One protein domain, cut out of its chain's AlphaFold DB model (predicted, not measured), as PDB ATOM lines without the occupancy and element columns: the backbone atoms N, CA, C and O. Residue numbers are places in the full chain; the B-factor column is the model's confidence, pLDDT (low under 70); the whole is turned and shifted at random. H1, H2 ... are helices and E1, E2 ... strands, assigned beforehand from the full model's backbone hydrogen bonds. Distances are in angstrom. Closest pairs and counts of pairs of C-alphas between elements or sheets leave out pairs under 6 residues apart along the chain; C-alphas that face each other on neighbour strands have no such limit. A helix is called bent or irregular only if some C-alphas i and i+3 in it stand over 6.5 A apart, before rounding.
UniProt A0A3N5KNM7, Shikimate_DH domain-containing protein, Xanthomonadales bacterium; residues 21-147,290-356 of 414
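This is residues 21 to 147 and 290 to 356 of the 414 residues of the protein "Shikimate_DH domain-containing protein" of Xanthomonadales bacterium (UniProt A0A3N5KNM7). A strongly twisted sheet of four strands forms the core between two helices: the long H5 covers one face and H8 the other, with H9 packed on H8 across from the sheet. The short helices H1, H2 and H3 gather at one end of the longest axis, while residues 66 to 77 and H9 lie toward the other end. The 194 printed residues hold nine named helices and five named strands, in the order E1 H1 H2 H3 E2 E3 H4 H5 E4 H6 H7 E5 H8 H9. The sheet is mixed, in the order E2 E3 E1 E4, and the class is mixed, helices and strands. The whole is compact, with a radius of gyration of the C-alphas of 16.4 A, and only just elongated, with spans of 50 by 33 by 33 A.

E1, residues 21 to 24, is an inner strand between E3, residues 78 to 82, and the edge strand E4, residues 114 to 119. It is parallel to both, with N 22 and O 79 2.8 A apart and N 21 and O 116 2.9 A apart, within hydrogen-bond range. After it, H1, residues 30 to 34, touches H2, residues 36 to 43, the closest C-alphas being those of Ala 33 and Ala 39 at 4.7 A. H2 is close to but not clearly touching H3, residues 46 to 55, with the C-alphas of Thr 41 and Val 49 closest at 6.6 A. E2, residues 59 to 65, is the other edge strand and forms an antiparallel hairpin with E3, with N 61 and O 80 2.9 A apart. Residues 64 to 65 of E2 also pair antiparallel with residues 297 to 298. H4, residues 87 to 91, only just touches H3, with 3 pairs of C-alphas within 8 A, the closest those of Ala 54 and Gln 89 at 6.6 A. H5, residues 95 to 111, is on the sheet. E3, H4, H5 and E4 form a split strand-helix-strand unit, two strands running the same way with E1 between them, and its crossover is right-handed. H6, residues 121 to 124, only grazes the sheet. H7, residues 131 to 136, touches residues 99 to 103 of H5 at a steep tilt of 49 degrees, with the C-alphas of Tyr 99 and Val 133 closest at 6.3 A. E5, residues 308 to 310, pairs with no named strand. H8, residues 311 to 322, is on the opposite face from H5, which gives three layers, helices on both faces of a sheet. Its height over the sheet is 8.7 A, and it runs along the strands over E1 and E4, at 13 degrees to E4 on the local plane. H9, residues 336 to 348, touches H8 with its residues 342 to 346 alone, at a steep tilt of 67 degrees, the closest C-alphas being those of Leu 318 and Phe 346 at 6.9 A. Every O i to N i+4 pair is within hydrogen-bond range in H1, H4, H7 and H9, against 5 of 6 in H3, 12 of 13 in H5, 7 of 8 in H8 and 0 of 4 in H2, where 3 of 5 O i to N i+3 pairs are within range; H6 is too short for an i+4 pair.

E1 begins at C-alpha 21 (236.758, 321.200, 186.309) and is 10.0 A long. H2 is irregular, with C-alphas 37 and 40 7.9 A apart. H3 is 14.7 A long, E2 18.5 A, E3 13.3 A and E4 13.6 A. H5, the longest helix, runs 24.4 A from C-alpha 95 (231.140, 303.984, 197.248). H8 is 15.8 A long, and H9 runs 18.5 A to C-alpha 348 (246.808, 318.757, 167.334).

The C-alphas of Pro 45 and Ala 71, the two farthest apart, are 50.7 A apart. Residues 148 to 289 are not printed, and C-alphas 147 and 290 are 9.6 A apart across this cut. The links from E2 to E3 and from H8 to H9 are long. The mean pLDDT of the printed part is 92.2, and no printed residue is under 70.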
ATOM      1  N   ALA A  21     236.441 321.416 184.908       98.19
ATOM      2  CA  ALA A  21     236.758 321.200 186.309       98.19
ATOM      3  C   ALA A  21     237.552 319.907 186.475       98.19
ATOM      4  O   ALA A  21     237.466 318.997 185.651       98.19
ATOM      5  N   PHE A  22     238.325 319.809 187.546       97.88
ATOM      6  CA  PHE A  22     239.042 318.594 187.895       97.88
ATOM      7  C   PHE A  22     238.937 318.341 189.391       97.88
ATOM      8  O   PHE A  22     239.203 319.242 190.189       97.88
ATOM      9  N   VAL A  23     238.550 317.122 189.763       96.88
ATOM     10  CA  VAL A  23     238.433 316.713 191.164       96.88
ATOM     11  C   VAL A  23     239.609 315.816 191.536       96.88
ATOM     12  O   VAL A  23     239.778 314.732 190.977       96.88
ATOM     13  N   LEU A  24     240.408 316.271 192.496       93.56
ATOM     14  CA  LEU A  24     241.532 315.549 193.084       93.56
ATOM     15  C   LEU A  24     241.242 315.153 194.534       93.56
ATOM     16  O   LEU A  24     240.240 315.547 195.132       93.56
ATOM     17  N   HIS A  25     242.140 314.364 195.107       90.81
ATOM     18  CA  HIS A  25     242.119 313.992 196.514       90.81
ATOM     19  C   HIS A  25     243.564 313.920 197.039       90.81
ATOM     20  O   HIS A  25     244.483 313.709 196.242       90.81
ATOM     21  N   PRO A  26     243.804 314.081 198.351       86.69
ATOM     22  CA  PRO A  26     245.135 313.932 198.920       86.69
ATOM     23  C   PRO A  26     245.621 312.492 198.732       86.69
ATOM     24  O   PRO A  26     244.913 311.541 199.076       86.69
ATOM     25  N   LEU A  27     246.827 312.325 198.186       81.00
ATOM     26  CA  LEU A  27     247.449 311.007 198.019       81.00
ATOM     27  C   LEU A  27     247.869 310.419 199.370       81.00
ATOM     28  O   LEU A  27     247.733 309.219 199.602       81.00
ATOM     29  N   THR A  28     248.314 311.283 200.283       77.38
ATOM     30  CA  THR A  28     248.670 310.946 201.663       77.38
ATOM     31  C   THR A  28     248.103 311.985 202.626       77.38
ATOM     32  O   THR A  28     247.744 313.095 202.236       77.38
ATOM     33  N   VAL A  29     248.056 311.642 203.913       78.31
ATOM     34  CA  VAL A  29     247.657 312.575 204.984       78.31
ATOM     35  C   VAL A  29     248.606 313.777 205.067       78.31
ATOM     36  O   VAL A  29     248.194 314.854 205.491       78.31
ATOM     37  N   ASP A  30     249.854 313.627 204.613       77.44
ATOM     38  CA  ASP A  30     250.869 314.688 204.660       77.44
ATOM     39  C   ASP A  30     250.504 315.894 203.796       77.44
ATOM     40  O   ASP A  30     250.895 317.008 204.124       77.44
ATOM     41  N   TYR A  31     249.684 315.713 202.757       76.38
ATOM     42  CA  TYR A  31     249.160 316.832 201.967       76.38
ATOM     43  C   TYR A  31     248.405 317.844 202.838       76.38
ATOM     44  O   TYR A  31     248.487 319.047 202.599       76.38
ATOM     45  N   LEU A  32     247.699 317.375 203.871       74.94
ATOM     46  CA  LEU A  32     247.022 318.256 204.821       74.94
ATOM     47  C   LEU A  32     248.046 318.940 205.729       74.94
ATOM     48  O   LEU A  32     248.020 320.156 205.865       74.94
ATOM     49  N   ALA A  33     248.988 318.188 206.296       73.06
ATOM     50  CA  ALA A  33     250.004 318.741 207.193       73.06
ATOM     51  C   ALA A  33     250.936 319.760 206.510       73.06
ATOM     52  O   ALA A  33     251.403 320.696 207.159       73.06
ATOM     53  N   ASN A  34     251.177 319.610 205.207       74.81
ATOM     54  CA  ASN A  34     252.017 320.510 204.417       74.81
ATOM     55  C   ASN A  34     251.273 321.769 203.955       74.81
ATOM     56  O   ASN A  34     251.902 322.754 203.572       74.81
ATOM     57  N   HIS A  35     249.939 321.778 204.012       75.50
ATOM     58  CA  HIS A  35     249.168 322.959 203.664       75.50
ATOM     59  C   HIS A  35     249.255 323.998 204.800       75.50
ATOM     60  O   HIS A  35     248.902 323.675 205.937       75.50
ATOM     61  N   PRO A  36     249.621 325.273 204.538       78.00
ATOM     62  CA  PRO A  36     249.862 326.270 205.591       78.00
ATOM     63  C   PRO A  36     248.714 326.423 206.599       78.00
ATOM     64  O   PRO A  36     248.946 326.539 207.799       78.00
ATOM     65  N   ARG A  37     247.458 326.347 206.133       77.69
ATOM     66  CA  ARG A  37     246.258 326.425 206.997       77.69
ATOM     67  C   ARG A  37     246.059 325.216 207.922       77.69
ATOM     68  O   ARG A  37     245.376 325.329 208.933       77.69
ATOM     69  N   PHE A  38     246.626 324.067 207.573       81.06
ATOM     70  CA  PHE A  38     246.447 322.795 208.279       81.06
ATOM     71  C   PHE A  38     247.767 322.268 208.859       81.06
ATOM     72  O   PHE A  38     247.835 321.139 209.339       81.06
ATOM     73  N   ALA A  39     248.793 323.121 208.904       83.69
ATOM     74  CA  ALA A  39     250.110 322.846 209.463       83.69
ATOM     75  C   ALA A  39     250.072 322.238 210.874       83.69
ATOM     76  O   ALA A  39     250.887 321.376 211.192       83.69
ATOM     77  N   TRP A  40     249.117 322.655 211.707       84.06
ATOM     78  CA  TRP A  40     248.929 322.171 213.079       84.06
ATOM     79  C   TRP A  40     248.570 320.677 213.156       84.06
ATOM     80  O   TRP A  40     248.858 320.026 214.158       84.06
ATOM     81  N   THR A  41     248.009 320.099 212.085       85.38
ATOM     82  CA  THR A  41     247.634 318.676 212.032       85.38
ATOM     83  C   THR A  41     248.836 317.734 212.127       85.38
ATOM     84  O   THR A  41     248.661 316.573 212.491       85.38
ATOM     85  N   ARG A  42     250.065 318.235 211.904       85.19
ATOM     86  CA  ARG A  42     251.318 317.483 212.093       85.19
ATOM     87  C   ARG A  42     251.497 316.941 213.518       85.19
ATOM     88  O   ARG A  42     252.218 315.969 213.712       85.19
ATOM     89  N   HIS A  43     250.865 317.580 214.505       86.50
ATOM     90  CA  HIS A  43     250.968 317.219 215.921       86.50
ATOM     91  C   HIS A  43     249.881 316.235 216.375       86.50
ATOM     92  O   HIS A  43     249.901 315.784 217.518       86.50
ATOM     93  N   LEU A  44     248.924 315.900 215.505       85.94
ATOM     94  CA  LEU A  44     247.836 314.985 215.821       85.94
ATOM     95  C   LEU A  44     248.107 313.565 215.304       85.94
ATOM     96  O   LEU A  44     248.816 313.382 214.311       85.94
ATOM     97  N   PRO A  45     247.479 312.537 215.908       87.56
ATOM     98  CA  PRO A  45     247.542 311.184 215.375       87.56
ATOM     99  C   PRO A  45     247.045 311.135 213.923       87.56
ATOM    100  O   PRO A  45     245.889 311.461 213.639       87.56
ATOM    101  N   ARG A  46     247.894 310.657 212.999       85.00
ATOM    102  CA  ARG A  46     247.615 310.628 211.545       85.00
ATOM    103  C   ARG A  46     246.253 310.019 211.209       85.00
ATOM    104  O   ARG A  46     245.540 310.543 210.361       85.00
ATOM    105  N   ARG A  47     245.859 308.941 211.900       85.12
ATOM    106  CA  ARG A  47     244.566 308.265 211.687       85.12
ATOM    107  C   ARG A  47     243.362 309.149 212.022       85.12
ATOM    108  O   ARG A  47     242.347 309.040 211.337       85.12
ATOM    109  N   VAL A  48     243.465 309.992 213.048       86.81
ATOM    110  CA  VAL A  48     242.391 310.912 213.455       86.81
ATOM    111  C   VAL A  48     242.254 312.024 212.424       86.81
ATOM    112  O   VAL A  48     241.152 312.253 211.933       86.81
ATOM    113  N   VAL A  49     243.376 312.633 212.022       87.75
ATOM    114  CA  VAL A  49     243.410 313.662 210.967       87.75
ATOM    115  C   VAL A  49     242.821 313.121 209.670       87.75
ATOM    116  O   VAL A  49     241.925 313.728 209.099       87.75
ATOM    117  N   GLU A  50     243.274 311.947 209.232       88.81
ATOM    118  CA  GLU A  50     242.812 311.315 207.998       88.81
ATOM    119  C   GLU A  50     241.311 311.010 208.016       88.81
ATOM    120  O   GLU A  50     240.615 311.222 207.025       88.81
ATOM    121  N   THR A  51     240.808 310.519 209.151       88.50
ATOM    122  CA  THR A  51     239.387 310.194 209.301       88.50
ATOM    123  C   THR A  51     238.544 311.461 209.324       88.50
ATOM    124  O   THR A  51     237.562 311.530 208.593       88.50
ATOM    125  N   GLY A  52     238.939 312.478 210.096       90.69
ATOM    126  CA  GLY A  52     238.237 313.762 210.149       90.69
ATOM    127  C   GLY A  52     238.238 314.481 208.800       90.69
ATOM    128  O   GLY A  52     237.193 314.941 208.341       90.69
ATOM    129  N   ALA A  53     239.381 314.496 208.111       89.69
ATOM    130  CA  ALA A  53     239.515 315.096 206.793       89.69
ATOM    131  C   ALA A  53     238.600 314.449 205.750       89.69
ATOM    132  O   ALA A  53     238.008 315.158 204.939       89.69
ATOM    133  N   ALA A  54     238.409 313.126 205.804       91.06
ATOM    134  CA  ALA A  54     237.508 312.430 204.891       91.06
ATOM    135  C   ALA A  54     236.059 312.945 204.970       91.06
ATOM    136  O   ALA A  54     235.340 312.891 203.971       91.06
ATOM    137  N   TYR A  55     235.627 313.469 206.124       91.12
ATOM    138  CA  TYR A  55     234.287 314.033 206.281       91.12
ATOM    139  C   TYR A  55     234.143 315.453 205.736       91.12
ATOM    140  O   TYR A  55     233.006 315.861 205.494       91.12
ATOM    141  N   MET A  56     235.244 316.168 205.479       90.44
ATOM    142  CA  MET A  56     235.190 317.516 204.918       90.44
ATOM    143  C   MET A  56     234.445 317.529 203.573       90.44
ATOM    144  O   MET A  56     234.578 316.586 202.780       90.44
ATOM    145  N   PRO A  57     233.662 318.588 203.298       89.50
ATOM    146  CA  PRO A  57     233.035 318.758 201.997       89.50
ATOM    147  C   PRO A  57     234.105 318.910 200.912       89.50
ATOM    148  O   PRO A  57     235.227 319.333 201.187       89.50
ATOM    149  N   ALA A  58     233.749 318.586 199.670       92.25
ATOM    150  CA  ALA A  58     234.608 318.897 198.536       92.25
ATOM    151  C   ALA A  58     234.804 320.416 198.438       92.25
ATOM    152  O   ALA A  58     233.834 321.171 198.493       92.25
ATOM    153  N   GLN A  59     236.051 320.863 198.305       92.81
ATOM    154  CA  GLN A  59     236.385 322.285 198.288       92.81
ATOM    155  C   GLN A  59     236.908 322.702 196.923       92.81
ATOM    156  O   GLN A  59     237.727 322.005 196.333       92.81
ATOM    157  N   TYR A  60     236.477 323.867 196.449       96.19
ATOM    158  CA  TYR A  60     237.169 324.583 195.383       96.19
ATOM    159  C   TYR A  60     238.486 325.140 195.940       96.19
ATOM    160  O   TYR A  60     238.475 325.902 196.907       96.19
ATOM    161  N   VAL A  61     239.614 324.752 195.344       94.31
ATOM    162  CA  VAL A  61     240.956 325.051 195.882       94.31
ATOM    163  C   VAL A  61     241.846 325.835 194.927       94.31
ATOM    164  O   VAL A  61     242.846 326.404 195.359       94.31
ATOM    165  N   GLY A  62     241.503 325.913 193.640       95.62
ATOM    166  CA  GLY A  62     242.322 326.666 192.702       95.62
ATOM    167  C   GLY A  62     241.859 326.627 191.257       95.62
ATOM    168  O   GLY A  62     240.774 326.155 190.932       95.62
ATOM    169  N   THR A  63     242.718 327.140 190.384       97.12
ATOM    170  CA  THR A  63     242.471 327.284 188.951       97.12
ATOM    171  C   THR A  63     243.654 326.814 188.118       97.12
ATOM    172  O   THR A  63     244.791 326.760 188.597       97.12
ATOM    173  N   VAL A  64     243.366 326.525 186.848       96.69
ATOM    174  CA  VAL A  64     244.359 326.292 185.793       96.69
ATOM    175  C   VAL A  64     244.133 327.324 184.693       96.69
ATOM    176  O   VAL A  64     243.037 327.402 184.135       96.69
ATOM    177  N   LYS A  65     245.143 328.149 184.410       95.75
ATOM    178  CA  LYS A  65     245.055 329.275 183.462       95.75
ATOM    179  C   LYS A  65     246.336 329.413 182.647       95.75
ATOM    180  O   LYS A  65     247.338 328.781 182.953       95.75
ATOM    181  N   GLY A  66     246.314 330.263 181.622       91.75
ATOM    182  CA  GLY A  66     247.502 330.662 180.850       91.75
ATOM    183  C   GLY A  66     247.830 329.757 179.662       91.75
ATOM    184  O   GLY A  66     248.406 330.236 178.688       91.75
ATOM    185  N   GLY A  67     247.404 328.492 179.691       93.12
ATOM    186  CA  GLY A  67     247.570 327.587 178.555       93.12
ATOM    187  C   GLY A  67     246.743 327.990 177.344       93.12
ATOM    188  O   GLY A  67     245.654 328.550 177.494       93.12
ATOM    189  N   ARG A  68     247.249 327.694 176.146       95.06
ATOM    190  CA  ARG A  68     246.587 327.978 174.868       95.06
ATOM    191  C   ARG A  68     246.872 326.886 173.853       95.06
ATOM    192  O   ARG A  68     248.006 326.455 173.708       95.06
ATOM    193  N   SER A  69     245.835 326.501 173.123       95.94
ATOM    194  CA  SER A  69     245.929 325.634 171.951       95.94
ATOM    195  C   SER A  69     246.893 326.204 170.912       95.94
ATOM    196  O   SER A  69     246.671 327.324 170.444       95.94
ATOM    197  N   GLU A  70     247.882 325.424 170.476       95.50
ATOM    198  CA  GLU A  70     248.746 325.822 169.354       95.50
ATOM    199  C   GLU A  70     247.963 325.863 168.025       95.50
ATOM    200  O   GLU A  70     248.196 326.738 167.199       95.50
ATOM    201  N   ALA A  71     246.964 324.989 167.839       95.88
ATOM    202  CA  ALA A  71     246.178 324.928 166.599       95.88
ATOM    203  C   ALA A  71     245.024 325.938 166.508       95.88
ATOM    204  O   ALA A  71     244.575 326.260 165.414       95.88
ATOM    205  N   THR A  72     244.468 326.380 167.638       94.50
ATOM    206  CA  THR A  72     243.219 327.173 167.643       94.50
ATOM    207  C   THR A  72     243.301 328.455 168.463       94.50
ATOM    208  O   THR A  72     242.320 329.190 168.521       94.50
ATOM    209  N   GLY A  73     244.408 328.710 169.171       93.50
ATOM    210  CA  GLY A  73     244.571 329.864 170.067       93.50
ATOM    211  C   GLY A  73     243.668 329.863 171.310       93.50
ATOM    212  O   GLY A  73     243.818 330.724 172.188       93.50
ATOM    213  N   ARG A  74     242.738 328.900 171.414       93.31
ATOM    214  CA  ARG A  74     241.767 328.796 172.508       93.31
ATOM    215  C   ARG A  74     242.480 328.617 173.848       93.31
ATOM    216  O   ARG A  74     243.349 327.746 173.948       93.31
ATOM    217  N   PRO A  75     242.132 329.421 174.865       93.44
ATOM    218  CA  PRO A  75     242.751 329.323 176.172       93.44
ATOM    219  C   PRO A  75     242.216 328.127 176.956       93.44
ATOM    220  O   PRO A  75     241.106 327.649 176.727       93.44
ATOM    221  N   ILE A  76     243.001 327.697 177.936       91.94
ATOM    222  CA  ILE A  76     242.557 326.792 178.988       91.94
ATOM    223  C   ILE A  76     242.008 327.600 180.154       91.94
ATOM    224  O   ILE A  76     242.619 328.565 180.620       91.94
ATOM    225  N   ASP A  77     240.864 327.146 180.646       95.38
ATOM    226  CA  ASP A  77     240.214 327.653 181.840       95.38
ATOM    227  C   ASP A  77     239.760 326.464 182.692       95.38
ATOM    228  O   ASP A  77     238.872 325.717 182.288       95.38
ATOM    229  N   GLY A  78     240.401 326.258 183.840       97.38
ATOM    230  CA  GLY A  78     240.129 325.130 184.725       97.38
ATOM    231  C   GLY A  78     239.805 325.538 186.151       97.38
ATOM    232  O   GLY A  78     240.409 326.475 186.677       97.38
ATOM    233  N   LEU A  79     238.918 324.777 186.789       98.19
ATOM    234  CA  LEU A  79     238.674 324.788 188.232       98.19
ATOM    235  C   LEU A  79     239.252 323.520 188.867       98.19
ATOM    236  O   LEU A  79     239.062 322.426 188.339       98.19
ATOM    237  N   ILE A  80     239.907 323.654 190.015       97.62
ATOM    238  CA  ILE A  80     240.420 322.529 190.797       97.62
ATOM    239  C   ILE A  80     239.592 322.381 192.068       97.62
ATOM    240  O   ILE A  80     239.417 323.337 192.828       97.62
ATOM    241  N   TYR A  81     239.126 321.158 192.296       97.19
ATOM    242  CA  TYR A  81     238.410 320.740 193.491       97.19
ATOM    243  C   TYR A  81     239.194 319.668 194.225       97.19
ATOM    244  O   TYR A  81     239.704 318.752 193.589       97.19
ATOM    245  N   ALA A  82     239.232 319.729 195.551       93.75
ATOM    246  CA  ALA A  82     239.834 318.702 196.388       93.75
ATOM    247  C   ALA A  82     238.782 318.035 197.280       93.75
ATOM    248  O   ALA A  82     238.013 318.709 197.968       93.75
ATOM    249  N   LEU A  83     238.775 316.703 197.296       93.62
ATOM    250  CA  LEU A  83     238.157 315.924 198.366       93.62
ATOM    251  C   LEU A  83     239.114 315.844 199.559       93.62
ATOM    252  O   LEU A  83     240.324 315.869 199.374       93.62
ATOM    253  N   GLY A  84     238.594 315.672 200.774       90.25
ATOM    254  CA  GLY A  84     239.427 315.430 201.961       90.25
ATOM    255  C   GLY A  84     239.784 313.957 202.208       90.25
ATOM    256  O   GLY A  84     240.540 313.653 203.128       90.25
ATOM    257  N   ALA A  85     239.242 313.027 201.415       89.62
ATOM    258  CA  ALA A  85     239.425 311.590 201.610       89.62
ATOM    259  C   ALA A  85     240.688 311.068 200.903       89.62
ATOM    260  O   ALA A  85     240.877 311.294 199.715       89.62
ATOM    261  N   THR A  86     241.535 310.332 201.619       88.88
ATOM    262  CA  THR A  86     242.695 309.619 201.050       88.88
ATOM    263  C   THR A  86     242.265 308.329 200.332       88.88
ATOM    264  O   THR A  86     241.155 307.843 200.581       88.88
ATOM    265  N   PRO A  87     243.142 307.685 199.530       86.44
ATOM    266  CA  PRO A  87     242.861 306.370 198.947       86.44
ATOM    267  C   PRO A  87     242.352 305.348 199.965       86.44
ATOM    268  O   PRO A  87     241.347 304.686 199.725       86.44
ATOM    269  N   ARG A  88     242.984 305.277 201.149       85.06
ATOM    270  CA  ARG A  88     242.563 304.381 202.237       85.06
ATOM    271  C   ARG A  88     241.111 304.637 202.617       85.06
ATOM    272  O   ARG A  88     240.309 303.716 202.644       85.06
ATOM    273  N   GLN A  89     240.774 305.897 202.882       88.69
ATOM    274  CA  GLN A  89     239.441 306.302 203.320       88.69
ATOM    275  C   GLN A  89     238.367 306.053 202.252       88.69
ATOM    276  O   GLN A  89     237.221 305.774 202.606       88.69
ATOM    277  N   MET A  90     238.737 306.165 200.976       88.69
ATOM    278  CA  MET A  90     237.854 305.934 199.834       88.69
ATOM    279  C   MET A  90     237.613 304.443 199.572       88.69
ATOM    280  O   MET A  90     236.491 304.067 199.247       88.69
ATOM    281  N   LEU A  91     238.636 303.596 199.738       85.19
ATOM    282  CA  LEU A  91     238.541 302.148 199.516       85.19
ATOM    283  C   LEU A  91     237.888 301.392 200.679       85.19
ATOM    284  O   LEU A  91     237.242 300.375 200.456       85.19
ATOM    285  N   THR A  92     238.041 301.866 201.920       86.25
ATOM    286  CA  THR A  92     237.482 301.188 203.107       86.25
ATOM    287  C   THR A  92     236.041 301.599 203.422       86.25
ATOM    288  O   THR A  92     235.552 301.317 204.513       86.25
ATOM    289  N   ARG A  93     235.367 302.331 202.529       89.12
ATOM    290  CA  ARG A  93     233.995 302.816 202.721       89.12
ATOM    291  C   ARG A  93     233.099 302.422 201.560       89.12
ATOM    292  O   ARG A  93     233.567 302.138 200.463       89.12
ATOM    293  N   ALA A  94     231.790 302.471 201.805       91.81
ATOM    294  CA  ALA A  94     230.802 302.333 200.746       91.81
ATOM    295  C   ALA A  94     231.029 303.401 199.653       91.81
ATOM    296  O   ALA A  94     231.259 304.567 199.997       91.81
ATOM    297  N   PRO A  95     230.912 303.051 198.355       92.12
ATOM    298  CA  PRO A  95     231.140 303.984 197.248       92.12
ATOM    299  C   PRO A  95     230.359 305.302 197.355       92.12
ATOM    300  O   PRO A  95     230.893 306.366 197.039       92.12
ATOM    301  N   GLU A  96     229.135 305.251 197.892       93.44
ATOM    302  CA  GLU A  96     228.253 306.413 198.073       93.44
ATOM    303  C   GLU A  96     228.876 307.533 198.926       93.44
ATOM    304  O   GLU A  96     228.629 308.719 198.697       93.44
ATOM    305  N   PHE A  97     229.755 307.178 199.870       92.56
ATOM    306  CA  PHE A  97     230.501 308.159 200.659       92.56
ATOM    307  C   PHE A  97     231.331 309.091 199.766       92.56
ATOM    308  O   PHE A  97     231.410 310.294 200.011       92.56
ATOM    309  N   THR A  98     231.941 308.535 198.721       92.88
ATOM    310  CA  THR A  98     232.717 309.302 197.747       92.88
ATOM    311  C   THR A  98     231.798 309.957 196.720       92.88
ATOM    312  O   THR A  98     231.986 311.132 196.414       92.88
ATOM    313  N   TYR A  99     230.784 309.241 196.221       93.44
ATOM    314  CA  TYR A  99     229.873 309.757 195.192       93.44
ATOM    315  C   TYR A  99     229.151 311.026 195.629       93.44
ATOM    316  O   TYR A  99     229.215 312.016 194.917       93.44
ATOM    317  N   SER A 100     228.582 311.058 196.835       93.25
ATOM    318  CA  SER A 100     227.922 312.258 197.371       93.25
ATOM    319  C   SER A 100     228.827 313.503 197.387       93.25
ATOM    320  O   SER A 100     228.373 314.617 197.120       93.25
ATOM    321  N   ARG A 101     230.129 313.327 197.649       94.75
ATOM    322  CA  ARG A 101     231.121 314.418 197.637       94.75
ATOM    323  C   ARG A 101     231.502 314.837 196.221       94.75
ATOM    324  O   ARG A 101     231.660 316.031 195.972       94.75
ATOM    325  N   LEU A 102     231.630 313.878 195.306       95.19
ATOM    326  CA  LEU A 102     231.828 314.157 193.883       95.19
ATOM    327  C   LEU A 102     230.624 314.908 193.308       95.19
ATOM    328  O   LEU A 102     230.809 315.946 192.685       95.19
ATOM    329  N   ASP A 103     229.403 314.461 193.598       94.69
ATOM    330  CA  ASP A 103     228.161 315.091 193.147       94.69
ATOM    331  C   ASP A 103     228.095 316.563 193.588       94.69
ATOM    332  O   ASP A 103     227.790 317.445 192.781       94.69
ATOM    333  N   ALA A 104     228.445 316.854 194.847       95.50
ATOM    334  CA  ALA A 104     228.509 318.222 195.364       95.50
ATOM    335  C   ALA A 104     229.554 319.082 194.629       95.50
ATOM    336  O   ALA A 104     229.242 320.198 194.206       95.50
ATOM    337  N   ALA A 105     230.768 318.556 194.426       97.00
ATOM    338  CA  ALA A 105     231.832 319.254 193.701       97.00
ATOM    339  C   ALA A 105     231.431 319.563 192.253       97.00
ATOM    340  O   ALA A 105     231.650 320.670 191.765       97.00
ATOM    341  N   ILE A 106     230.821 318.594 191.568       97.44
ATOM    342  CA  ILE A 106     230.440 318.714 190.159       97.44
ATOM    343  C   ILE A 106     229.291 319.713 189.988       97.44
ATOM    344  O   ILE A 106     229.308 320.500 189.043       97.44
ATOM    345  N   ARG A 107     228.310 319.729 190.900       97.44
ATOM    346  CA  ARG A 107     227.228 320.726 190.874       97.44
ATOM    347  C   ARG A 107     227.752 322.144 191.083       97.44
ATOM    348  O   ARG A 107     227.373 323.034 190.326       97.44
ATOM    349  N   ASP A 108     228.645 322.351 192.051       97.88
ATOM    350  CA  ASP A 108     229.288 323.658 192.253       97.88
ATOM    351  C   ASP A 108     230.135 324.053 191.027       97.88
ATOM    352  O   ASP A 108     230.023 325.175 190.537       97.88
ATOM    353  N   ALA A 109     230.895 323.117 190.449       97.69
ATOM    354  CA  ALA A 109     231.668 323.352 189.230       97.69
ATOM    355  C   ALA A 109     230.789 323.770 188.042       97.69
ATOM    356  O   ALA A 109     231.117 324.724 187.332       97.69
ATOM    357  N   ALA A 110     229.659 323.086 187.843       97.19
ATOM    358  CA  ALA A 110     228.678 323.423 186.816       97.19
ATOM    359  C   ALA A 110     228.078 324.819 187.049       97.19
ATOM    360  O   ALA A 110     228.019 325.622 186.118       97.19
ATOM    361  N   GLY A 111     227.730 325.155 188.298       96.62
ATOM    362  CA  GLY A 111     227.277 326.498 188.682       96.62
ATOM    363  C   GLY A 111     228.318 327.592 188.412       96.62
ATOM    364  O   GLY A 111     227.967 328.721 188.079       96.62
ATOM    365  N   ARG A 112     229.613 327.252 188.461       96.62
ATOM    366  CA  ARG A 112     230.736 328.131 188.085       96.62
ATOM    367  C   ARG A 112     231.063 328.113 186.588       96.62
ATOM    368  O   ARG A 112     232.097 328.648 186.177       96.62
ATOM    369  N   GLY A 113     230.209 327.511 185.763       95.94
ATOM    370  CA  GLY A 113     230.322 327.510 184.308       95.94
ATOM    371  C   GLY A 113     231.288 326.476 183.734       95.94
ATOM    372  O   GLY A 113     231.655 326.601 182.563       95.94
ATOM    373  N   ALA A 114     231.723 325.480 184.517       97.75
ATOM    374  CA  ALA A 114     232.416 324.321 183.962       97.75
ATOM    375  C   ALA A 114     231.464 323.516 183.066       97.75
ATOM    376  O   ALA A 114     230.284 323.362 183.369       97.75
ATOM    377  N   ARG A 115     231.987 322.999 181.955       97.38
ATOM    378  CA  ARG A 115     231.234 322.257 180.933       97.38
ATOM    379  C   ARG A 115     231.605 320.782 180.851       97.38
ATOM    380  O   ARG A 115     230.906 320.022 180.195       97.38
ATOM    381  N   ILE A 116     232.699 320.389 181.491       98.00
ATOM    382  CA  ILE A 116     233.158 319.008 181.631       98.00
ATOM    383  C   ILE A 116     233.976 318.895 182.915       98.00
ATOM    384  O   ILE A 116     234.646 319.855 183.309       98.00
ATOM    385  N   VAL A 117     233.934 317.734 183.563       98.06
ATOM    386  CA  VAL A 117     234.725 317.444 184.760       98.06
ATOM    387  C   VAL A 117     235.600 316.206 184.578       98.06
ATOM    388  O   VAL A 117     235.150 315.174 184.088       98.06
ATOM    389  N   GLY A 118     236.865 316.311 184.980       97.31
ATOM    390  CA  GLY A 118     237.789 315.188 185.088       97.31
ATOM    391  C   GLY A 118     237.854 314.625 186.510       97.31
ATOM    392  O   GLY A 118     237.872 315.386 187.480       97.31
ATOM    393  N   LEU A 119     237.926 313.299 186.633       94.88
ATOM    394  CA  LEU A 119     238.087 312.581 187.900       94.88
ATOM    395  C   LEU A 119     239.533 312.083 188.071       94.88
ATOM    396  O   LEU A 119     240.017 311.259 187.290       94.88
ATOM    397  N   GLY A 120     240.231 312.573 189.097       89.31
ATOM    398  CA  GLY A 120     241.619 312.224 189.395       89.31
ATOM    399  C   GLY A 120     241.797 310.994 190.292       89.31
ATOM    400  O   GLY A 120     241.055 310.798 191.257       89.31
ATOM    401  N   ALA A 121     242.834 310.198 190.008       84.19
ATOM    402  CA  ALA A 121     243.326 309.107 190.860       84.19
ATOM    403  C   ALA A 121     242.207 308.205 191.430       84.19
ATOM    404  O   ALA A 121     241.462 307.606 190.659       84.19
ATOM    405  N   PHE A 122     242.045 308.093 192.751       82.94
ATOM    406  CA  PHE A 122     241.057 307.184 193.341       82.94
ATOM    407  C   PHE A 122     239.602 307.634 193.173       82.94
ATOM    408  O   PHE A 122     238.704 306.802 193.291       82.94
ATOM    409  N   THR A 123     239.335 308.894 192.801       79.56
ATOM    410  CA  THR A 123     237.952 309.358 192.544       79.56
ATOM    411  C   THR A 123     237.294 308.643 191.365       79.56
ATOM    412  O   THR A 123     236.076 308.504 191.346       79.56
ATOM    413  N   LYS A 124     238.093 308.126 190.424       81.12
ATOM    414  CA  LYS A 124     237.642 307.304 189.291       81.12
ATOM    415  C   LYS A 124     237.811 305.799 189.496       81.12
ATOM    416  O   LYS A 124     237.469 305.039 188.602       81.12
ATOM    417  N   VAL A 125     238.389 305.355 190.611       78.44
ATOM    418  CA  VAL A 125     238.568 303.918 190.906       78.44
ATOM    419  C   VAL A 125     237.415 303.399 191.757       78.44
ATOM    420  O   VAL A 125     236.993 302.257 191.593       78.44
ATOM    421  N   VAL A 126     236.894 304.237 192.659       81.19
ATOM    422  CA  VAL A 126     235.800 303.865 193.558       81.19
ATOM    423  C   VAL A 126     234.558 303.447 192.765       81.19
ATOM    424  O   VAL A 126     234.085 304.169 191.888       81.19
ATOM    425  N   GLY A 127     234.033 302.270 193.114       82.75
ATOM    426  CA  GLY A 127     232.812 301.700 192.555       82.75
ATOM    427  C   GLY A 127     232.917 301.354 191.066       82.75
ATOM    428  O   GLY A 127     233.660 300.446 190.681       82.75
ATOM    429  N   ASP A 128     232.137 302.043 190.233       85.38
ATOM    430  CA  ASP A 128     231.875 301.691 188.828       85.38
ATOM    431  C   ASP A 128     232.664 302.532 187.812       85.38
ATOM    432  O   ASP A 128     232.257 302.704 186.666       85.38
ATOM    433  N   ALA A 129     233.822 303.045 188.231       84.19
ATOM    434  CA  ALA A 129     234.727 303.825 187.393       84.19
ATOM    435  C   ALA A 129     234.075 305.061 186.741       84.19
ATOM    436  O   ALA A 129     234.264 305.362 185.560       84.19
ATOM    437  N   GLY A 130     233.304 305.793 187.547       86.81
ATOM    438  CA  GLY A 130     232.713 307.076 187.178       86.81
ATOM    439  C   GLY A 130     231.375 306.980 186.448       86.81
ATOM    440  O   GLY A 130     230.812 308.023 186.134       86.81
ATOM    441  N   VAL A 131     230.830 305.781 186.209       91.81
ATOM    442  CA  VAL A 131     229.543 305.603 185.513       91.81
ATOM    443  C   VAL A 131     228.385 306.167 186.341       91.81
ATOM    444  O   VAL A 131     227.593 306.962 185.830       91.81
ATOM    445  N   THR A 132     228.305 305.840 187.635       93.19
ATOM    446  CA  THR A 132     227.258 306.381 188.516       93.19
ATOM    447  C   THR A 132     227.395 307.890 188.675       93.19
ATOM    448  O   THR A 132     226.390 308.596 188.604       93.19
ATOM    449  N   VAL A 133     228.622 308.390 188.836       93.19
ATOM    450  CA  VAL A 133     228.901 309.830 188.959       93.19
ATOM    451  C   VAL A 133     228.478 310.566 187.686       93.19
ATOM    452  O   VAL A 133     227.764 311.559 187.763       93.19
ATOM    453  N   ALA A 134     228.831 310.045 186.508       94.38
ATOM    454  CA  ALA A 134     228.439 310.624 185.225       94.38
ATOM    455  C   ALA A 134     226.923 310.682 185.034       94.38
ATOM    456  O   ALA A 134     226.406 311.688 184.562       94.38
ATOM    457  N   ARG A 135     226.200 309.634 185.444       95.25
ATOM    458  CA  ARG A 135     224.733 309.598 185.366       95.25
ATOM    459  C   ARG A 135     224.065 310.643 186.267       95.25
ATOM    460  O   ARG A 135     222.985 311.118 185.938       95.25
ATOM    461  N   ARG A 136     224.666 310.966 187.417       94.94
ATOM    462  CA  ARG A 136     224.138 311.959 188.374       94.94
ATOM    463  C   ARG A 136     224.575 313.391 188.066       94.94
ATOM    464  O   ARG A 136     223.959 314.337 188.560       94.94
ATOM    465  N   ALA A 137     225.658 313.549 187.313       96.06
ATOM    466  CA  ALA A 137     226.295 314.828 187.066       96.06
ATOM    467  C   ALA A 137     225.463 315.723 186.124       96.06
ATOM    468  O   ALA A 137     224.972 315.252 185.101       96.06
ATOM    469  N   PRO A 138     225.361 317.036 186.401       96.81
ATOM    470  CA  PRO A 138     224.743 318.002 185.484       96.81
ATOM    471  C   PRO A 138     225.612 318.338 184.258       96.81
ATOM    472  O   PRO A 138     225.156 319.038 183.358       96.81
ATOM    473  N   ILE A 139     226.871 317.890 184.234       97.44
ATOM    474  CA  ILE A 139     227.832 318.108 183.146       97.44
ATOM    475  C   ILE A 139     228.587 316.806 182.846       97.44
ATOM    476  O   ILE A 139     228.767 315.996 183.757       97.44
ATOM    477  N   PRO A 140     229.060 316.599 181.602       97.62
ATOM    478  CA  PRO A 140     229.841 315.425 181.233       97.62
ATOM    479  C   PRO A 140     231.039 315.163 182.149       97.62
ATOM    480  O   PRO A 140     231.730 316.091 182.577       97.62
ATOM    481  N   VAL A 141     231.307 313.882 182.399       97.31
ATOM    482  CA  VAL A 141     232.389 313.400 183.262       97.31
ATOM    483  C   VAL A 141     233.368 312.574 182.434       97.31
ATOM    484  O   VAL A 141     232.955 311.723 181.649       97.31
ATOM    485  N   THR A 142     234.667 312.773 182.643       97.25
ATOM    486  CA  THR A 142     235.700 311.861 182.145       97.25
ATOM    487  C   THR A 142     236.626 311.384 183.261       97.25
ATOM    488  O   THR A 142     236.985 312.118 184.179       97.25
ATOM    489  N   THR A 143     237.052 310.130 183.170       95.38
ATOM    490  CA  THR A 143     238.094 309.542 184.026       95.38
ATOM    491  C   THR A 143     239.507 309.908 183.565       95.38
ATOM    492  O   THR A 143     240.489 309.713 184.290       95.38
ATOM    493  N   GLY A 144     239.661 310.397 182.335       95.56
ATOM    494  CA  GLY A 144     240.980 310.712 181.804       95.56
ATOM    495  C   GLY A 144     241.843 309.486 181.478       95.56
ATOM    496  O   GLY A 144     243.054 309.623 181.287       95.56
ATOM    497  N   ASN A 145     241.272 308.270 181.500       95.81
ATOM    498  CA  ASN A 145     242.044 307.046 181.275       95.81
ATOM    499  C   ASN A 145     242.585 306.973 179.845       95.81
ATOM    500  O   ASN A 145     243.704 306.500 179.673       95.81
ATOM    501  N   SER A 146     241.859 307.477 178.841       97.31
ATOM    502  CA  SER A 146     242.294 307.389 177.444       97.31
ATOM    503  C   SER A 146     243.599 308.151 177.213       97.31
ATOM    504  O   SER A 146     244.536 307.605 176.628       97.31
ATOM    505  N   LEU A 147     243.701 309.384 177.721       97.94
ATOM    506  CA  LEU A 147     244.930 310.164 177.623       97.94
ATOM    507  C   LEU A 147     246.020 309.628 178.551       97.94
ATOM    508  O   LEU A 147     247.191 309.699 178.198       97.94
ATOM    509  N   VAL A 290     252.202 315.221 181.621       96.88
ATOM    510  CA  VAL A 290     252.152 315.945 180.346       96.88
ATOM    511  C   VAL A 290     252.330 317.445 180.531       96.88
ATOM    512  O   VAL A 290     251.970 318.018 181.557       96.88
ATOM    513  N   LEU A 291     252.855 318.093 179.499       97.06
ATOM    514  CA  LEU A 291     252.892 319.537 179.354       97.06
ATOM    515  C   LEU A 291     251.655 319.997 178.599       97.06
ATOM    516  O   LEU A 291     251.362 319.549 177.485       97.06
ATOM    517  N   ILE A 292     250.959 320.933 179.223       95.12
ATOM    518  CA  ILE A 292     249.868 321.663 178.606       95.12
ATOM    519  C   ILE A 292     250.477 322.858 177.839       95.12
ATOM    520  O   ILE A 292     251.337 323.546 178.390       95.12
ATOM    521  N   PRO A 293     250.073 323.123 176.583       94.88
ATOM    522  CA  PRO A 293     250.691 324.152 175.746       94.88
ATOM    523  C   PRO A 293     250.494 325.564 176.315       94.88
ATOM    524  O   PRO A 293     249.410 325.916 176.789       94.88
ATOM    525  N   GLY A 294     251.535 326.394 176.221       91.62
ATOM    526  CA  GLY A 294     251.562 327.766 176.736       91.62
ATOM    527  C   GLY A 294     252.037 327.889 178.197       91.62
ATOM    528  O   GLY A 294     252.363 326.891 178.837       91.62
ATOM    529  N   PRO A 295     252.099 329.118 178.745       92.38
ATOM    530  CA  PRO A 295     252.591 329.396 180.098       92.38
ATOM    531  C   PRO A 295     251.531 329.057 181.157       92.38
ATOM    532  O   PRO A 295     250.970 329.936 181.818       92.38
ATOM    533  N   VAL A 296     251.213 327.770 181.279       93.81
ATOM    534  CA  VAL A 296     250.174 327.273 182.182       93.81
ATOM    535  C   VAL A 296     250.579 327.496 183.630       93.81
ATOM    536  O   VAL A 296     251.693 327.179 184.037       93.81
ATOM    537  N   ARG A 297     249.640 328.017 184.418       94.75
ATOM    538  CA  ARG A 297     249.797 328.250 185.851       94.75
ATOM    539  C   ARG A 297     248.721 327.498 186.613       94.75
ATOM    540  O   ARG A 297     247.530 327.662 186.331       94.75
ATOM    541  N   PHE A 298     249.162 326.723 187.593       95.44
ATOM    542  CA  PHE A 298     248.308 326.085 188.586       95.44
ATOM    543  C   PHE A 298     248.340 326.935 189.850       95.44
ATOM    544  O   PHE A 298     249.402 327.118 190.444       95.44
ATOM    545  N   SER A 299     247.187 327.461 190.272       94.31
ATOM    546  CA  SER A 299     247.103 328.246 191.515       94.31
ATOM    547  C   SER A 299     247.049 327.375 192.777       94.31
ATOM    548  O   SER A 299     246.968 327.904 193.880       94.31
ATOM    549  N   PHE A 300     247.019 326.056 192.605       90.88
ATOM    550  CA  PHE A 300     247.011 325.056 193.660       90.88
ATOM    551  C   PHE A 300     248.094 324.023 193.355       90.88
ATOM    552  O   PHE A 300     248.273 323.648 192.194       90.88
ATOM    553  N   ASP A 301     248.807 323.575 194.384       88.88
ATOM    554  CA  ASP A 301     249.838 322.552 194.245       88.88
ATOM    555  C   ASP A 301     249.197 321.166 194.088       88.88
ATOM    556  O   ASP A 301     248.573 320.637 195.008       88.88
ATOM    557  N   ILE A 302     249.343 320.583 192.899       88.12
ATOM    558  CA  ILE A 302     248.848 319.239 192.571       88.12
ATOM    559  C   ILE A 302     249.915 318.146 192.777       88.12
ATOM    560  O   ILE A 302     249.691 316.997 192.392       88.12
ATOM    561  N   GLY A 303     251.066 318.490 193.361       86.12
ATOM    562  CA  GLY A 303     252.204 317.592 193.567       86.12
ATOM    563  C   GLY A 303     253.155 317.499 192.369       86.12
ATOM    564  O   GLY A 303     253.994 316.603 192.336       86.12
ATOM    565  N   LEU A 304     253.036 318.401 191.388       89.50
ATOM    566  CA  LEU A 304     253.857 318.431 190.173       89.50
ATOM    567  C   LEU A 304     254.475 319.821 189.943       89.50
ATOM    568  O   LEU A 304     253.897 320.826 190.364       89.50
ATOM    569  N   PRO A 305     255.621 319.908 189.235       90.31
ATOM    570  CA  PRO A 305     256.191 321.181 188.808       90.31
ATOM    571  C   PRO A 305     255.196 322.025 188.002       90.31
ATOM    572  O   PRO A 305     254.356 321.500 187.269       90.31
ATOM    573  N   GLN A 306     255.316 323.352 188.085       89.56
ATOM    574  CA  GLN A 306     254.471 324.259 187.302       89.56
ATOM    575  C   GLN A 306     254.585 323.975 185.797       89.56
ATOM    576  O   GLN A 306     255.669 323.730 185.273       89.56
ATOM    577  N   GLY A 307     253.444 324.010 185.107       87.12
ATOM    578  CA  GLY A 307     253.328 323.652 183.689       87.12
ATOM    579  C   GLY A 307     253.148 322.152 183.417       87.12
ATOM    580  O   GLY A 307     252.707 321.799 182.321       87.12
ATOM    581  N   VAL A 308     253.408 321.281 184.399       94.31
ATOM    582  CA  VAL A 308     253.197 319.831 184.298       94.31
ATOM    583  C   VAL A 308     251.835 319.458 184.888       94.31
ATOM    584  O   VAL A 308     251.440 319.939 185.948       94.31
ATOM    585  N   ALA A 309     251.104 318.594 184.191       95.56
ATOM    586  CA  ALA A 309     249.800 318.088 184.593       95.56
ATOM    587  C   ALA A 309     249.763 316.562 184.545       95.56
ATOM    588  O   ALA A 309     250.372 315.946 183.673       95.56
ATOM    589  N   TYR A 310     248.938 315.952 185.395       95.81
ATOM    590  CA  TYR A 310     248.536 314.563 185.185       95.81
ATOM    591  C   TYR A 310     247.720 314.435 183.892       95.81
ATOM    592  O   TYR A 310     246.849 315.261 183.605       95.81
ATOM    593  N   ALA A 311     247.932 313.356 183.143       96.94
ATOM    594  CA  ALA A 311     247.254 313.071 181.883       96.94
ATOM    595  C   ALA A 311     245.727 313.026 182.040       96.94
ATOM    596  O   ALA A 311     244.995 313.461 181.157       96.94
ATOM    597  N   CYS A 312     245.225 312.576 183.192       95.50
ATOM    598  CA  CYS A 312     243.790 312.569 183.461       95.50
ATOM    599  C   CYS A 312     243.188 313.980 183.610       95.50
ATOM    600  O   CYS A 312     242.068 314.211 183.156       95.50
ATOM    601  N   LEU A 313     243.935 314.932 184.179       97.12
ATOM    602  CA  LEU A 313     243.561 316.351 184.211       97.12
ATOM    603  C   LEU A 313     243.641 316.942 182.807       97.12
ATOM    604  O   LEU A 313     242.711 317.616 182.357       97.12
ATOM    605  N   ALA A 314     244.735 316.655 182.104       97.38
ATOM    606  CA  ALA A 314     244.949 317.141 180.753       97.38
ATOM    607  C   ALA A 314     243.873 316.654 179.773       97.38
ATOM    608  O   ALA A 314     243.560 317.393 178.849       97.38
ATOM    609  N   GLU A 315     243.253 315.483 179.979       98.12
ATOM    610  CA  GLU A 315     242.144 315.023 179.132       98.12
ATOM    611  C   GLU A 315     240.935 315.954 179.259       98.12
ATOM    612  O   GLU A 315     240.401 316.404 178.248       98.12
ATOM    613  N   ALA A 316     240.538 316.308 180.485       97.69
ATOM    614  CA  ALA A 316     239.440 317.247 180.707       97.69
ATOM    615  C   ALA A 316     239.758 318.633 180.122       97.69
ATOM    616  O   ALA A 316     238.905 319.239 179.470       97.69
ATOM    617  N   ALA A 317     240.996 319.108 180.291       97.25
ATOM    618  CA  ALA A 317     241.448 320.374 179.714       97.25
ATOM    619  C   ALA A 317     241.446 320.354 178.173       97.25
ATOM    620  O   ALA A 317     240.983 321.303 177.542       97.25
ATOM    621  N   LEU A 318     241.932 319.267 177.569       97.69
ATOM    622  CA  LEU A 318     241.994 319.061 176.123       97.69
ATOM    623  C   LEU A 318     240.594 318.987 175.505       97.69
ATOM    624  O   LEU A 318     240.326 319.657 174.512       97.69
ATOM    625  N   LEU A 319     239.686 318.219 176.111       97.88
ATOM    626  CA  LEU A 319     238.300 318.107 175.653       97.88
ATOM    627  C   LEU A 319     237.571 319.447 175.744       97.88
ATOM    628  O   LEU A 319     236.868 319.833 174.809       97.88
ATOM    629  N   ALA A 320     237.780 320.194 176.829       96.75
ATOM    630  CA  ALA A 320     237.185 321.513 176.972       96.75
ATOM    631  C   ALA A 320     237.736 322.508 175.939       96.75
ATOM    632  O   ALA A 320     236.958 323.197 175.281       96.75
ATOM    633  N   MET A 321     239.052 322.506 175.705       93.88
ATOM    634  CA  MET A 321     239.708 323.300 174.658       93.88
ATOM    635  C   MET A 321     239.190 322.960 173.247       93.88
ATOM    636  O   MET A 321     238.964 323.857 172.423       93.88
ATOM    637  N   GLU A 322     238.952 321.679 172.970       96.00
ATOM    638  CA  GLU A 322     238.358 321.208 171.714       96.00
ATOM    639  C   GLU A 322     236.841 321.491 171.636       96.00
ATOM    640  O   GLU A 322     236.241 321.362 170.573       96.00
ATOM    641  N   ARG A 323     236.222 321.970 172.729       95.25
ATOM    642  CA  ARG A 323     234.765 322.143 172.914       95.25
ATOM    643  C   ARG A 323     233.983 320.840 172.737       95.25
ATOM    644  O   ARG A 323     232.831 320.843 172.306       95.25
ATOM    645  N   ARG A 324     234.604 319.722 173.099       95.81
ATOM    646  CA  ARG A 324     234.022 318.387 173.033       95.81
ATOM    647  C   ARG A 324     233.517 317.970 174.409       95.81
ATOM    648  O   ARG A 324     234.225 317.348 175.197       95.81
ATOM    649  N   PHE A 325     232.277 318.343 174.698       96.31
ATOM    650  CA  PHE A 325     231.635 318.095 175.987       96.31
ATOM    651  C   PHE A 325     230.833 316.795 175.942       96.31
ATOM    652  O   PHE A 325     229.614 316.801 175.810       96.31
ATOM    653  N   GLU A 326     231.538 315.675 176.043       95.06
ATOM    654  CA  GLU A 326     230.939 314.349 176.164       95.06
ATOM    655  C   GLU A 326     231.623 313.559 177.278       95.06
ATOM    656  O   GLU A 326     232.732 313.885 177.710       95.06
ATOM    657  N   CYS A 327     230.965 312.498 177.737       95.88
ATOM    658  CA  CYS A 327     231.563 311.536 178.649       95.88
ATOM    659  C   CYS A 327     232.586 310.669 177.898       95.88
ATOM    660  O   CYS A 327     232.315 309.522 177.555       95.88
ATOM    661  N   PHE A 328     233.741 311.259 177.583       95.94
ATOM    662  CA  PHE A 328     234.702 310.711 176.623       95.94
ATOM    663  C   PHE A 328     235.316 309.381 177.078       95.94
ATOM    664  O   PHE A 328     235.425 308.446 176.283       95.94
ATOM    665  N   THR A 329     235.683 309.287 178.361       93.31
ATOM    666  CA  THR A 329     236.213 308.060 178.962       93.31
ATOM    667  C   THR A 329     235.504 307.757 180.279       93.31
ATOM    668  O   THR A 329     235.718 308.450 181.275       93.31
ATOM    669  N   LEU A 330     234.727 306.676 180.321       91.94
ATOM    670  CA  LEU A 330     234.043 306.176 181.517       91.94
ATOM    671  C   LEU A 330     234.191 304.661 181.635       91.94
ATOM    672  O   LEU A 330     234.434 303.977 180.644       91.94
ATOM    673  N   GLY A 331     233.982 304.142 182.845       89.62
ATOM    674  CA  GLY A 331     233.939 302.707 183.074       89.62
ATOM    675  C   GLY A 331     235.313 302.043 183.001       89.62
ATOM    676  O   GLY A 331     236.365 302.692 182.997       89.62
ATOM    677  N   ARG A 332     235.292 300.707 182.998       85.94
ATOM    678  CA  ARG A 332     236.500 299.869 182.970       85.94
ATOM    679  C   ARG A 332     236.885 299.417 181.562       85.94
ATOM    680  O   ARG A 332     238.039 299.068 181.347       85.94
ATOM    681  N   ASP A 333     235.961 299.493 180.611       87.00
ATOM    682  CA  ASP A 333     236.174 299.040 179.239       87.00
ATOM    683  C   ASP A 333     236.465 300.238 178.334       87.00
ATOM    684  O   ASP A 333     235.587 300.813 177.690       87.00
ATOM    685  N   VAL A 334     237.731 300.657 178.319       91.12
ATOM    686  CA  VAL A 334     238.194 301.763 177.476       91.12
ATOM    687  C   VAL A 334     238.483 301.243 176.065       91.12
ATOM    688  O   VAL A 334     239.240 300.292 175.875       91.12
ATOM    689  N   ALA A 335     237.905 301.874 175.046       92.31
ATOM    690  CA  ALA A 335     238.134 301.480 173.657       92.31
ATOM    691  C   ALA A 335     239.498 301.996 173.139       92.31
ATOM    692  O   ALA A 335     239.758 303.202 173.227       92.31
ATOM    693  N   PRO A 336     240.340 301.167 172.483       94.44
ATOM    694  CA  PRO A 336     241.602 301.630 171.892       94.44
ATOM    695  C   PRO A 336     241.428 302.748 170.858       94.44
ATOM    696  O   PRO A 336     242.317 303.582 170.678       94.44
ATOM    697  N   ALA A 337     240.274 302.806 170.185       95.62
ATOM    698  CA  ALA A 337     239.942 303.890 169.265       95.62
ATOM    699  C   ALA A 337     239.897 305.259 169.970       95.62
ATOM    700  O   ALA A 337     240.431 306.226 169.428       95.62
ATOM    701  N   ARG A 338     239.355 305.331 171.197       96.25
ATOM    702  CA  ARG A 338     239.321 306.562 172.009       96.25
ATOM    703  C   ARG A 338     240.722 307.003 172.431       96.25
ATOM    704  O   ARG A 338     241.016 308.193 172.391       96.25
ATOM    705  N   VAL A 339     241.615 306.055 172.734       97.75
ATOM    706  CA  VAL A 339     243.039 306.333 173.006       97.75
ATOM    707  C   VAL A 339     243.728 306.947 171.785       97.75
ATOM    708  O   VAL A 339     244.392 307.978 171.890       97.75
ATOM    709  N   LYS A 340     243.538 306.356 170.599       97.06
ATOM    710  CA  LYS A 340     244.096 306.894 169.344       97.06
ATOM    711  C   LYS A 340     243.519 308.275 169.018       97.06
ATOM    712  O   LYS A 340     244.246 309.159 168.574       97.06
ATOM    713  N   GLU A 341     242.222 308.466 169.241       98.06
ATOM    714  CA  GLU A 341     241.518 309.728 169.017       98.06
ATOM    715  C   GLU A 341     242.031 310.847 169.932       98.06
ATOM    716  O   GLU A 341     242.443 311.898 169.436       98.06
ATOM    717  N   ILE A 342     242.081 310.620 171.249       98.31
ATOM    718  CA  ILE A 342     242.551 311.640 172.192       98.31
ATOM    719  C   ILE A 342     244.030 311.958 171.989       98.31
ATOM    720  O   ILE A 342     244.421 313.111 172.125       98.31
ATOM    721  N   TYR A 343     244.848 310.982 171.580       98.25
ATOM    722  CA  TYR A 343     246.248 311.223 171.238       98.25
ATOM    723  C   TYR A 343     246.402 312.117 169.995       98.25
ATOM    724  O   TYR A 343     247.255 313.003 169.970       98.25
ATOM    725  N   ARG A 344     245.546 311.963 168.974       98.38
ATOM    726  CA  ARG A 344     245.529 312.888 167.825       98.38
ATOM    727  C   ARG A 344     245.169 314.307 168.255       98.38
ATOM    728  O   ARG A 344     245.831 315.246 167.821       98.38
ATOM    729  N   LEU A 345     244.173 314.464 169.129       98.19
ATOM    730  CA  LEU A 345     243.806 315.770 169.688       98.19
ATOM    731  C   LEU A 345     244.945 316.361 170.530       98.19
ATOM    732  O   LEU A 345     245.305 317.520 170.356       98.19
ATOM    733  N   PHE A 346     245.567 315.551 171.381       98.06
ATOM    734  CA  PHE A 346     246.724 315.930 172.187       98.06
ATOM    735  C   PHE A 346     247.833 316.534 171.315       98.06
ATOM    736  O   PHE A 346     248.293 317.646 171.574       98.06
ATOM    737  N   ARG A 347     248.182 315.853 170.215       98.19
ATOM    738  CA  ARG A 347     249.160 316.340 169.232       98.19
ATOM    739  C   ARG A 347     248.679 317.590 168.496       98.19
ATOM    740  O   ARG A 347     249.446 318.539 168.389       98.19
ATOM    741  N   LYS A 348     247.426 317.609 168.025       97.94
ATOM    742  CA  LYS A 348     246.808 318.757 167.334       97.94
ATOM    743  C   LYS A 348     246.932 320.032 168.162       97.94
ATOM    744  O   LYS A 348     247.261 321.078 167.623       97.94
ATOM    745  N   HIS A 349     246.666 319.955 169.459       97.56
ATOM    746  CA  HIS A 349     246.623 321.133 170.317       97.56
ATOM    747  C   HIS A 349     247.982 321.546 170.896       97.56
ATOM    748  O   HIS A 349     248.041 322.580 171.556       97.56
ATOM    749  N   GLY A 350     249.061 320.803 170.627       96.94
ATOM    750  CA  GLY A 350     250.415 321.142 171.084       96.94
ATOM    751  C   GLY A 350     250.775 320.610 172.474       96.94
ATOM    752  O   GLY A 350     251.781 321.016 173.060       96.94
ATOM    753  N   PHE A 351     249.977 319.689 173.022       97.56
ATOM    754  CA  PHE A 351     250.342 319.011 174.261       97.56
ATOM    755  C   PHE A 351     251.536 318.077 174.019       97.56
ATOM    756  O   PHE A 351     251.725 317.525 172.928       97.56
ATOM    757  N   ARG A 352     252.366 317.903 175.047       97.50
ATOM    758  CA  ARG A 352     253.616 317.128 174.981       97.50
ATOM    759  C   ARG A 352     253.766 316.246 176.211       97.50
ATOM    760  O   ARG A 352     253.202 316.553 177.253       97.50
ATOM    761  N   ILE A 353     254.499 315.141 176.102       97.38
ATOM    762  CA  ILE A 353     254.895 314.378 177.295       97.38
ATOM    763  C   ILE A 353     255.855 315.247 178.106       97.38
ATOM    764  O   ILE A 353     256.687 315.950 177.524       97.38
ATOM    765  N   ALA A 354     255.697 315.251 179.427       96.00
ATOM    766  CA  ALA A 354     256.610 315.970 180.304       96.00
ATOM    767  C   ALA A 354     258.023 315.366 180.244       96.00
ATOM    768  O   ALA A 354     258.182 314.207 179.850       96.00
ATOM    769  N   PRO A 355     259.071 316.127 180.607       95.12
ATOM    770  CA  PRO A 355     260.389 315.545 180.818       95.12
ATOM    771  C   PRO A 355     260.279 314.332 181.745       95.12
ATOM    772  O   PRO A 355     259.663 314.424 182.802       95.12
ATOM    773  N   LEU A 356     260.839 313.201 181.318       95.56
ATOM    774  CA  LEU A 356     260.714 311.934 182.038       95.56
ATOM    775  C   LEU A 356     261.344 312.042 183.425       95.56
ATOM    776  O   LEU A 356     262.406 312.657 183.570       95.56
TER     777      LEU A 356